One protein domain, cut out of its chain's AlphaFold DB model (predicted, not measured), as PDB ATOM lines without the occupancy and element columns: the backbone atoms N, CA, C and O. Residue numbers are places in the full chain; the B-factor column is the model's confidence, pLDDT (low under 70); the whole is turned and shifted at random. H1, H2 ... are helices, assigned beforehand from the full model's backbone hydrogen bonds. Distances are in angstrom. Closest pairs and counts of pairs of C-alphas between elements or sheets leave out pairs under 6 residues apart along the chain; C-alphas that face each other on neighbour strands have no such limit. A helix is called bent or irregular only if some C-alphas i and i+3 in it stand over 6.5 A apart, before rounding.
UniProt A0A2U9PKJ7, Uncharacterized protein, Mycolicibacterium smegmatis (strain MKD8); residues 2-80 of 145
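AT A GLANCE: This is residues 2 to 80 of the 145 residues of an uncharacterized protein of Mycolicibacterium smegmatis (strain MKD8) (UniProt A0A2U9PKJ7). The core is one long helix, H2, folded back on itself at a bend into two arms, H2a and H2b, side by side, with H3 packed across both arms toward the bend. H1 sits off the opposite end of H2a, close to its first residues and away from the other helices, and a tail of residues 2 to 12 runs before it. The printed part has 79 residues, with three named helices in the order H1, H2, H3 and no named strand; the class is all helix. The whole is compact, with a radius of gyration of the C-alphas of 12.6 A, and the C-alphas span 37 by 26 by 15 A.

HOW THE PARTS SIT: H2, residues 26 to 52, was assigned as one helix by its hydrogen bonds but is bent: C-alphas 39 and 42 are 9.4 A apart. Its arms are H2a, residues 26 to 39, and H2b, residues 42 to 52. The arms touch, H2a with residues 32 to 38 alone, and run opposite ways at a shallow tilt of 26 degrees; their closest C-alphas, of Thr 37 and Gly 45, are 4.1 A apart. H3, residues 60 to 70, touches H2a, which meets it with residues 33 to 38 alone; the closest C-alphas, of Val 34 and Ala 70, are 5.4 A apart, and the two run the same way at a steep tilt of 59 degrees. H3 also touches H2b, with the closest C-alphas, of Gly 45 and Leu 67, 6.2 A apart; they run opposite ways at a steep tilt of 49 degrees. The helix packing is mostly crossed, but only just, with 1 of the 3 touching pairs at a shallow tilt. H1, residues 13 to 21, is close to H2a but not clearly touching: the closest C-alphas, of Leu 21 and Val 27, are 7.0 A apart, and the lines are about perpendicular at 85 degrees. H1 is apart from H2b and from H3. In H1 and H2a every O i to N i+4 pair is within hydrogen-bond range; in H2b and in H3 it is 6 of 7.

IN THESE COORDINATES: H2a is 19.9 A from first to last C-alpha, beginning at C-alpha 26 (-24.178, 37.761, 8.999). H2b is 14.4 A long and irregular, with C-alphas 49 and 52 6.9 A apart. H3, 14.6 A long, ends at C-alpha 70 (-29.712, 29.009, 21.517). H1, 12.2 A long, begins at C-alpha 13 (-11.315, 39.266, 20.215).

THE WHOLE: The two C-alphas farthest apart, of Asn 11 and Glu 77, are 37.3 A apart. The printed part has no cut. The link from H1 to H2 is tight and the link from H2 to H3 is short. The mean pLDDT of the printed part is 86.9; residues 2 to 12 and residue 75 are under 70.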
ATOM      1  N   THR A   2     -14.560  41.182  29.155       35.88
ATOM      2  CA  THR A   2     -14.981  39.812  28.839       35.88
ATOM      3  C   THR A   2     -16.050  39.908  27.762       35.88
ATOM      4  O   THR A   2     -17.105  40.484  27.996       35.88
ATOM      5  N   MET A   3     -15.765  39.403  26.565       53.91
ATOM      6  CA  MET A   3     -16.809  39.181  25.565       53.91
ATOM      7  C   MET A   3     -17.462  37.822  25.835       53.91
ATOM      8  O   MET A   3     -16.788  36.925  26.342       53.91
ATOM      9  N   ALA A   4     -18.719  37.626  25.415       50.41
ATOM     10  CA  ALA A   4     -19.374  36.302  25.406       50.41
ATOM     11  C   ALA A   4     -18.521  35.219  24.697       50.41
ATOM     12  O   ALA A   4     -18.645  34.021  24.941       50.41
ATOM     13  N   TRP A   5     -17.587  35.672  23.858       55.53
ATOM     14  CA  TRP A   5     -16.603  34.906  23.112       55.53
ATOM     15  C   TRP A   5     -15.229  35.142  23.751       55.53
ATOM     16  O   TRP A   5     -14.498  36.059  23.374       55.53
ATOM     17  N   GLY A   6     -14.901  34.363  24.784       50.91
ATOM     18  CA  GLY A   6     -13.643  34.510  25.518       50.91
ATOM     19  C   GLY A   6     -12.419  34.472  24.595       50.91
ATOM     20  O   GLY A   6     -12.166  33.474  23.925       50.91
ATOM     21  N   TYR A   7     -11.658  35.564  24.584       53.00
ATOM     22  CA  TYR A   7     -10.360  35.698  23.923       53.00
ATOM     23  C   TYR A   7      -9.380  36.228  24.977       53.00
ATOM     24  O   TYR A   7      -9.165  37.429  25.125       53.00
ATOM     25  N   GLN A   8      -8.846  35.328  25.797       54.47
ATOM     26  CA  GLN A   8      -7.778  35.631  26.749       54.47
ATOM     27  C   GLN A   8      -6.622  34.653  26.522       54.47
ATOM     28  O   GLN A   8      -6.875  33.481  26.237       54.47
ATOM     29  N   PRO A   9      -5.356  35.111  26.579       55.00
ATOM     30  CA  PRO A   9      -4.889  36.481  26.856       55.00
ATOM     31  C   PRO A   9      -4.814  37.387  25.605       55.00
ATOM     32  O   PRO A   9      -4.251  38.475  25.647       55.00
ATOM     33  N   LYS A  10      -5.314  36.934  24.448       60.66
ATOM     34  CA  LYS A  10      -5.112  37.624  23.163       60.66
ATOM     35  C   LYS A  10      -6.186  38.695  22.910       60.66
ATOM     36  O   LYS A  10      -7.357  38.364  22.770       60.66
ATOM     37  N   ASN A  11      -5.773  39.950  22.719       62.66
ATOM     38  CA  ASN A  11      -6.660  41.116  22.534       62.66
ATOM     39  C   ASN A  11      -7.346  41.231  21.153       62.66
ATOM     40  O   ASN A  11      -8.046  42.204  20.898       62.66
ATOM     41  N   TYR A  12      -7.198  40.250  20.256       65.75
ATOM     42  CA  TYR A  12      -7.823  40.279  18.919       65.75
ATOM     43  C   TYR A  12      -9.322  39.942  18.916       65.75
ATOM     44  O   TYR A  12      -9.941  39.935  17.853       65.75
ATOM     45  N   GLY A  13      -9.905  39.633  20.079       71.62
ATOM     46  CA  GLY A  13     -11.315  39.266  20.215       71.62
ATOM     47  C   GLY A  13     -12.259  40.265  19.535       71.62
ATOM     48  O   GLY A  13     -12.955  39.859  18.605       71.62
ATOM     49  N   PRO A  14     -12.255  41.557  19.918       78.50
ATOM     50  CA  PRO A  14     -13.158  42.552  19.337       78.50
ATOM     51  C   PRO A  14     -13.032  42.666  17.816       78.50
ATOM     52  O   PRO A  14     -14.040  42.677  17.117       78.50
ATOM     53  N   GLN A  15     -11.802  42.664  17.292       81.88
ATOM     54  CA  GLN A  15     -11.554  42.715  15.850       81.88
ATOM     55  C   GLN A  15     -12.128  41.486  15.130       81.88
ATOM     56  O   GLN A  15     -12.739  41.625  14.074       81.88
ATOM     57  N   ARG A  16     -11.958  40.278  15.686       79.94
ATOM     58  CA  ARG A  16     -12.509  39.047  15.094       79.94
ATOM     59  C   ARG A  16     -14.029  39.013  15.154       79.94
ATOM     60  O   ARG A  16     -14.649  38.626  14.172       79.94
ATOM     61  N   THR A  17     -14.623  39.437  16.265       84.62
ATOM     62  CA  THR A  17     -16.080  39.544  16.384       84.62
ATOM     63  C   THR A  17     -16.631  40.557  15.386       84.62
ATOM     64  O   THR A  17     -17.550  40.220  14.651       84.62
ATOM     65  N   ALA A  18     -16.026  41.743  15.271       87.38
ATOM     66  CA  ALA A  18     -16.416  42.733  14.267       87.38
ATOM     67  C   ALA A  18     -16.275  42.188  12.835       87.38
ATOM     68  O   ALA A  18     -17.168  42.379  12.021       87.38
ATOM     69  N   ALA A  19     -15.207  41.444  12.538       89.94
ATOM     70  CA  ALA A  19     -15.017  40.821  11.229       89.94
ATOM     71  C   ALA A  19     -16.038  39.708  10.919       89.94
ATOM     72  O   ALA A  19     -16.342  39.473   9.754       89.94
ATOM     73  N   VAL A  20     -16.554  39.002  11.931       90.50
ATOM     74  CA  VAL A  20     -17.637  38.016  11.766       90.50
ATOM     75  C   VAL A  20     -18.972  38.725  11.546       90.50
ATOM     76  O   VAL A  20     -19.684  38.390  10.604       90.50
ATOM     77  N   LEU A  21     -19.295  39.709  12.388       91.69
ATOM     78  CA  LEU A  21     -20.580  40.414  12.360       91.69
ATOM     79  C   LEU A  21     -20.713  41.402  11.195       91.69
ATOM     80  O   LEU A  21     -21.824  41.675  10.765       91.69
ATOM     81  N   GLY A  22     -19.600  41.930  10.685       93.69
ATOM     82  CA  GLY A  22     -19.573  42.865   9.559       93.69
ATOM     83  C   GLY A  22     -19.617  42.207   8.177       93.69
ATOM     84  O   GLY A  22     -19.448  42.905   7.185       93.69
ATOM     85  N   GLN A  23     -19.774  40.884   8.090       95.44
ATOM     86  CA  GLN A  23     -19.955  40.196   6.808       95.44
ATOM     87  C   GLN A  23     -21.385  40.355   6.292       95.44
ATOM     88  O   GLN A  23     -22.339  40.321   7.070       95.44
ATOM     89  N   ASP A  24     -21.534  40.425   4.969       96.19
ATOM     90  CA  ASP A  24     -22.846  40.473   4.325       96.19
ATOM     91  C   ASP A  24     -23.704  39.264   4.727       96.19
ATOM     92  O   ASP A  24     -23.283  38.099   4.644       96.19
ATOM     93  N   GLY A  25     -24.925  39.546   5.179       96.62
ATOM     94  CA  GLY A  25     -25.874  38.525   5.608       96.62
ATOM     95  C   GLY A  25     -25.556  37.876   6.963       96.62
ATOM     96  O   GLY A  25     -26.121  36.829   7.276       96.62
ATOM     97  N   ALA A  26     -24.595  38.396   7.744       95.81
ATOM     98  CA  ALA A  26     -24.178  37.761   8.999       95.81
ATOM     99  C   ALA A  26     -25.317  37.681  10.022       95.81
ATOM    100  O   ALA A  26     -25.460  36.656  10.689       95.81
ATOM    101  N   VAL A  27     -26.136  38.730  10.130       95.88
ATOM    102  CA  VAL A  27     -27.273  38.780  11.060       95.88
ATOM    103  C   VAL A  27     -28.314  37.728  10.685       95.88
ATOM    104  O   VAL A  27     -28.726  36.937  11.529       95.88
ATOM    105  N   GLU A  28     -28.688  37.663   9.411       97.94
ATOM    106  CA  GLU A  28     -29.670  36.725   8.869       97.94
ATOM    107  C   GLU A  28     -29.201  35.278   9.046       97.94
ATOM    108  O   GLU A  28     -29.968  34.422   9.481       97.94
ATOM    109  N   LYS A  29     -27.916  35.013   8.783       98.25
ATOM    110  CA  LYS A  29     -27.302  33.697   8.999       98.25
ATOM    111  C   LYS A  29     -27.281  33.306  10.473       98.25
ATOM    112  O   LYS A  29     -27.636  32.177  10.792       98.25
ATOM    113  N   ILE A  30     -26.893  34.212  11.375       97.38
ATOM    114  CA  ILE A  30     -26.909  33.950  12.825       97.38
ATOM    115  C   ILE A  30     -28.333  33.642  13.286       97.38
ATOM    116  O   ILE A  30     -28.530  32.663  14.002       97.38
ATOM    117  N   ASN A  31     -29.318  34.426  12.846       97.94
ATOM    118  CA  ASN A  31     -30.720  34.191  13.180       97.94
ATOM    119  C   ASN A  31     -31.195  32.824  12.679       97.94
ATOM    120  O   ASN A  31     -31.802  32.087  13.449       97.94
ATOM    121  N   ALA A  32     -30.856  32.442  11.445       98.38
ATOM    122  CA  ALA A  32     -31.198  31.128  10.903       98.38
ATOM    123  C   ALA A  32     -30.546  29.975  11.690       98.38
ATOM    124  O   ALA A  32     -31.192  28.964  11.947       98.38
ATOM    125  N   ILE A  33     -29.290  30.133  12.128       98.19
ATOM    126  CA  ILE A  33     -28.604  29.146  12.979       98.19
ATOM    127  C   ILE A  33     -29.306  29.010  14.334       98.19
ATOM    128  O   ILE A  33     -29.544  27.894  14.798       98.19
ATOM    129  N   VAL A  34     -29.636  30.133  14.977       97.19
ATOM    130  CA  VAL A  34     -30.329  30.143  16.273       97.19
ATOM    131  C   VAL A  34     -31.708  29.503  16.152       97.19
ATOM    132  O   VAL A  34     -32.051  28.669  16.987       97.19
ATOM    133  N   GLU A  35     -32.466  29.855  15.117       97.00
ATOM    134  CA  GLU A  35     -33.803  29.319  14.875       97.00
ATOM    135  C   GLU A  35     -33.766  27.807  14.631       97.00
ATOM    136  O   GLU A  35     -34.438  27.061  15.337       97.00
ATOM    137  N   ALA A  36     -32.891  27.336  13.735       96.94
ATOM    138  CA  ALA A  36     -32.709  25.905  13.483       96.94
ATOM    139  C   ALA A  36     -32.343  25.140  14.766       96.94
ATOM    140  O   ALA A  36     -32.836  24.045  15.012       96.94
ATOM    141  N   THR A  37     -31.505  25.733  15.622       96.88
ATOM    142  CA  THR A  37     -31.121  25.108  16.897       96.88
ATOM    143  C   THR A  37     -32.288  25.020  17.875       96.88
ATOM    144  O   THR A  37     -32.427  24.021  18.578       96.88
ATOM    145  N   ARG A  38     -33.112  26.069  17.955       94.69
ATOM    146  CA  ARG A  38     -34.239  26.144  18.893       94.69
ATOM    147  C   ARG A  38     -35.372  25.206  18.516       94.69
ATOM    148  O   ARG A  38     -35.954  24.578  19.399       94.69
ATOM    149  N   THR A  39     -35.658  25.143  17.224       94.06
ATOM    150  CA  THR A  39     -36.828  24.454  16.685       94.06
ATOM    151  C   THR A  39     -36.525  22.982  16.420       94.06
ATOM    152  O   THR A  39     -37.278  22.120  16.866       94.06
ATOM    153  N   ASP A  40     -35.369  22.686  15.822       94.25
ATOM    154  CA  ASP A  40     -35.027  21.344  15.327       94.25
ATOM    155  C   ASP A  40     -33.828  20.702  16.061       94.25
ATOM    156  O   ASP A  40     -33.391  19.597  15.732       94.25
ATOM    157  N   GLY A  41     -33.268  21.386  17.063       94.50
ATOM    158  CA  GLY A  41     -32.238  20.844  17.949       94.50
ATOM    159  C   GLY A  41     -30.801  20.913  17.416       94.50
ATOM    160  O   GLY A  41     -30.468  21.588  16.436       94.50
ATOM    161  N   ALA A  42     -29.895  20.219  18.113       95.81
ATOM    162  CA  ALA A  42     -28.450  20.355  17.926       95.81
ATOM    163  C   ALA A  42     -27.958  19.948  16.525       95.81
ATOM    164  O   ALA A  42     -27.054  20.588  15.980       95.81
ATOM    165  N   ALA A  43     -28.554  18.911  15.927       96.56
ATOM    166  CA  ALA A  43     -28.187  18.431  14.595       96.56
ATOM    167  C   ALA A  43     -28.453  19.493  13.514       96.56
ATOM    168  O   ALA A  43     -27.594  19.750  12.665       96.56
ATOM    169  N   ALA A  44     -29.628  20.126  13.570       96.75
ATOM    170  CA  ALA A  44     -30.023  21.185  12.652       96.75
ATOM    171  C   ALA A  44     -29.183  22.448  12.866       96.75
ATOM    172  O   ALA A  44     -28.661  23.008  11.901       96.75
ATOM    173  N   GLY A  45     -28.952  22.829  14.127       97.19
ATOM    174  CA  GLY A  45     -28.047  23.921  14.483       97.19
ATOM    175  C   GLY A  45     -26.625  23.725  13.944       97.19
ATOM    176  O   GLY A  45     -26.033  24.654  13.390       97.19
ATOM    177  N   TRP A  46     -26.082  22.506  14.029       97.62
ATOM    178  CA  TRP A  46     -24.773  22.166  13.464       97.62
ATOM    179  C   TRP A  46     -24.737  22.322  11.941       97.62
ATOM    180  O   TRP A  46     -23.836  22.980  11.412       97.62
ATOM    181  N   SER A  47     -25.711  21.739  11.234       98.00
ATOM    182  CA  SER A  47     -25.790  21.843   9.772       98.00
ATOM    183  C   SER A  47     -25.990  23.290   9.315       98.00
ATOM    184  O   SER A  47     -25.339  23.730   8.368       98.00
ATOM    185  N   ALA A  48     -26.795  24.078  10.030       98.19
ATOM    186  CA  ALA A  48     -26.916  25.509   9.782       98.19
ATOM    187  C   ALA A  48     -25.570  26.232   9.955       98.19
ATOM    188  O   ALA A  48     -25.148  26.995   9.088       98.19
ATOM    189  N   LEU A  49     -24.861  25.964  11.053       97.81
ATOM    190  CA  LEU A  49     -23.615  26.640  11.405       97.81
ATOM    191  C   LEU A  49     -22.470  26.368  10.418       97.81
ATOM    192  O   LEU A  49     -21.725  27.290  10.072       97.81
ATOM    193  N   LEU A  50     -22.271  25.108  10.022       96.81
ATOM    194  CA  LEU A  50     -21.071  24.692   9.288       96.81
ATOM    195  C   LEU A  50     -21.308  24.390   7.807       96.81
ATOM    196  O   LEU A  50     -20.333  24.437   7.048       96.81
ATOM    197  N   ASP A  51     -22.565  24.187   7.401       95.50
ATOM    198  CA  ASP A  51     -22.925  23.827   6.030       95.50
ATOM    199  C   ASP A  51     -23.723  24.952   5.340       95.50
ATOM    200  O   ASP A  51     -23.185  25.614   4.451       95.50
ATOM    201  N   SER A  52     -24.973  25.223   5.746       97.31
ATOM    202  CA  SER A  52     -25.893  26.081   4.966       97.31
ATOM    203  C   SER A  52     -25.786  27.589   5.237       97.31
ATOM    204  O   SER A  52     -25.912  28.389   4.310       97.31
ATOM    205  N   HIS A  53     -25.511  28.008   6.475       97.38
ATOM    206  CA  HIS A  53     -25.437  29.418   6.892       97.38
ATOM    207  C   HIS A  53     -24.046  29.803   7.398       97.38
ATOM    208  O   HIS A  53     -23.880  30.679   8.247       97.38
ATOM    209  N   LYS A  54     -23.018  29.171   6.830       95.88
ATOM    210  CA  LYS A  54     -21.625  29.371   7.214       95.88
ATOM    211  C   LYS A  54     -21.209  30.845   7.157       95.88
ATOM    212  O   LYS A  54     -21.380  31.537   6.145       95.88
ATOM    213  N   ILE A  55     -20.576  31.297   8.239       95.88
ATOM    214  CA  ILE A  55     -19.958  32.622   8.358       95.88
ATOM    215  C   ILE A  55     -18.452  32.436   8.508       95.88
ATOM    216  O   ILE A  55     -17.974  31.662   9.344       95.88
ATOM    217  N   ARG A  56     -17.663  33.138   7.691       93.62
ATOM    218  CA  ARG A  56     -16.204  33.001   7.729       93.62
ATOM    219  C   ARG A  56     -15.691  33.491   9.084       93.62
ATOM    220  O   ARG A  56     -16.010  34.591   9.515       93.62
ATOM    221  N   GLY A  57     -14.865  32.688   9.749       89.81
ATOM    222  CA  GLY A  57     -14.309  33.024  11.066       89.81
ATOM    223  C   GLY A  57     -15.176  32.601  12.258       89.81
ATOM    224  O   GLY A  57     -14.651  32.539  13.369       89.81
ATOM    225  N   LEU A  58     -16.436  32.210  12.039       92.00
ATOM    226  CA  LEU A  58     -17.277  31.562  13.047       92.00
ATOM    227  C   LEU A  58     -17.131  30.036  12.935       92.00
ATOM    228  O   LEU A  58     -17.963  29.343  12.359       92.00
ATOM    229  N   GLY A  59     -16.005  29.515  13.422       91.44
ATOM    230  CA  GLY A  59     -15.736  28.073  13.434       91.44
ATOM    231  C   GLY A  59     -16.416  27.342  14.595       91.44
ATOM    232  O   GLY A  59     -16.906  27.976  15.524       91.44
ATOM    233  N   MET A  60     -16.359  26.006  14.578       93.44
ATOM    234  CA  MET A  60     -16.962  25.092  15.565       93.44
ATOM    235  C   MET A  60     -16.811  25.537  17.032       93.44
ATOM    236  O   MET A  60     -17.814  25.621  17.731       93.44
ATOM    237  N   SER A  61     -15.605  25.878  17.503       90.25
ATOM    238  CA  SER A  61     -15.372  26.226  18.919       90.25
ATOM    239  C   SER A  61     -16.171  27.436  19.401       90.25
ATOM    240  O   SER A  61     -16.539  27.525  20.568       90.25
ATOM    241  N   PHE A  62     -16.404  28.401  18.513       89.44
ATOM    242  CA  PHE A  62     -17.224  29.567  18.812       89.44
ATOM    243  C   PHE A  62     -18.681  29.287  18.452       89.44
ATOM    244  O   PHE A  62     -19.564  29.506  19.271       89.44
ATOM    245  N   GLY A  63     -18.938  28.745  17.266       94.88
ATOM    246  CA  GLY A  63     -20.284  28.457  16.791       94.88
ATOM    247  C   GLY A  63     -21.068  27.512  17.703       94.88
ATOM    248  O   GLY A  63     -22.230  27.773  17.965       94.88
ATOM    249  N   THR A  64     -20.446  26.491  18.296       96.62
ATOM    250  CA  THR A  64     -21.132  25.607  19.260       96.62
ATOM    251  C   THR A  64     -21.513  26.308  20.564       96.62
ATOM    252  O   THR A  64     -22.464  25.885  21.209       96.62
ATOM    253  N   LYS A  65     -20.878  27.436  20.922       95.50
ATOM    254  CA  LYS A  65     -21.358  28.303  22.015       95.50
ATOM    255  C   LYS A  65     -22.665  28.991  21.643       95.50
ATOM    256  O   LYS A  65     -23.555  29.085  22.479       95.50
ATOM    257  N   LEU A  66     -22.796  29.441  20.391       95.44
ATOM    258  CA  LEU A  66     -24.066  29.964  19.881       95.44
ATOM    259  C   LEU A  66     -25.153  28.889  19.962       95.44
ATOM    260  O   LEU A  66     -26.231  29.184  20.464       95.44
ATOM    261  N   LEU A  67     -24.846  27.657  19.535       96.94
ATOM    262  CA  LEU A  67     -25.791  26.538  19.618       96.94
ATOM    263  C   LEU A  67     -26.186  26.246  21.074       96.94
ATOM    264  O   LEU A  67     -27.373  26.154  21.372       96.94
ATOM    265  N   TYR A  68     -25.210  26.173  21.987       96.06
ATOM    266  CA  TYR A  68     -25.439  25.949  23.417       96.06
ATOM    267  C   TYR A  68     -26.413  26.969  24.014       96.06
ATOM    268  O   TYR A  68     -27.394  26.589  24.647       96.06
ATOM    269  N   TYR A  69     -26.188  28.266  23.780       94.50
ATOM    270  CA  TYR A  69     -27.082  29.302  24.302       94.50
ATOM    271  C   TYR A  69     -28.432  29.342  23.582       94.50
ATOM    272  O   TYR A  69     -29.449  29.610  24.218       94.50
ATOM    273  N   ALA A  70     -28.466  29.071  22.274       95.06
ATOM    274  CA  ALA A  70     -29.712  29.009  21.517       95.06
ATOM    275  C   ALA A  70     -30.620  27.879  22.021       95.06
ATOM    276  O   ALA A  70     -31.817  28.109  22.175       95.06
ATOM    277  N   GLY A  71     -30.042  26.711  22.314       93.31
ATOM    278  CA  GLY A  71     -30.746  25.515  22.771       93.31
ATOM    279  C   GLY A  71     -30.812  25.324  24.290       93.31
ATOM    280  O   GLY A  71     -31.292  24.284  24.727       93.31
ATOM    281  N   TYR A  72     -30.342  26.280  25.104       89.31
ATOM    282  CA  TYR A  72     -30.197  26.105  26.560       89.31
ATOM    283  C   TYR A  72     -31.501  25.698  27.262       89.31
ATOM    284  O   TYR A  72     -31.484  24.856  28.154       89.31
ATOM    285  N   THR A  73     -32.630  26.283  26.853       81.06
ATOM    286  CA  THR A  73     -33.961  26.010  27.423       81.06
ATOM    287  C   THR A  73     -34.821  25.106  26.541       81.06
ATOM    288  O   THR A  73     -36.017  24.975  26.791       81.06
ATOM    289  N   CYS A  74     -34.271  24.543  25.465       78.56
ATOM    290  CA  CYS A  74     -35.037  23.704  24.551       78.56
ATOM    291  C   CYS A  74     -35.144  22.283  25.115       78.56
ATOM    292  O   CYS A  74     -34.143  21.684  25.502       78.56
ATOM    293  N   HIS A  75     -36.356  21.726  25.126       69.69
ATOM    294  CA  HIS A  75     -36.617  20.340  25.526       69.69
ATOM    295  C   HIS A  75     -36.379  19.384  24.346       69.69
ATOM    296  O   HIS A  75     -37.314  18.798  23.813       69.69
ATOM    297  N   GLN A  76     -35.128  19.292  23.894       74.19
ATOM    298  CA  GLN A  76     -34.690  18.383  22.829       74.19
ATOM    299  C   GLN A  76     -33.860  17.247  23.444       74.19
ATOM    300  O   GLN A  76     -33.177  17.477  24.440       74.19
ATOM    301  N   GLU A  77     -33.895  16.047  22.853       71.31
ATOM    302  CA  GLU A  77     -33.203  14.857  23.394       71.31
ATOM    303  C   GLU A  77     -31.684  15.035  23.519       71.31
ATOM    304  O   GLU A  77     -31.078  14.493  24.434       71.31
ATOM    305  N   GLN A  78     -31.068  15.801  22.615       82.50
ATOM    306  CA  GLN A  78     -29.640  16.117  22.655       82.50
ATOM    307  C   GLN A  78     -29.468  17.621  22.807       82.50
ATOM    308  O   GLN A  78     -29.524  18.378  21.827       82.50
ATOM    309  N   ARG A  79     -29.254  18.068  24.046       89.12
ATOM    310  CA  ARG A  79     -28.982  19.478  24.313       89.12
ATOM    311  C   ARG A  79     -27.663  19.877  23.637       89.12
ATOM    312  O   ARG A  79     -26.655  19.194  23.826       89.12
ATOM    313  N   PRO A  80     -27.606  20.980  22.864       96.00
ATOM    314  CA  PRO A  80     -26.346  21.419  22.281       96.00
ATOM    315  C   PRO A  80     -25.345  21.772  23.385       96.00
ATOM    316  O   PRO A  80     -25.640  22.602  24.242       96.00
TER     317      PRO A  80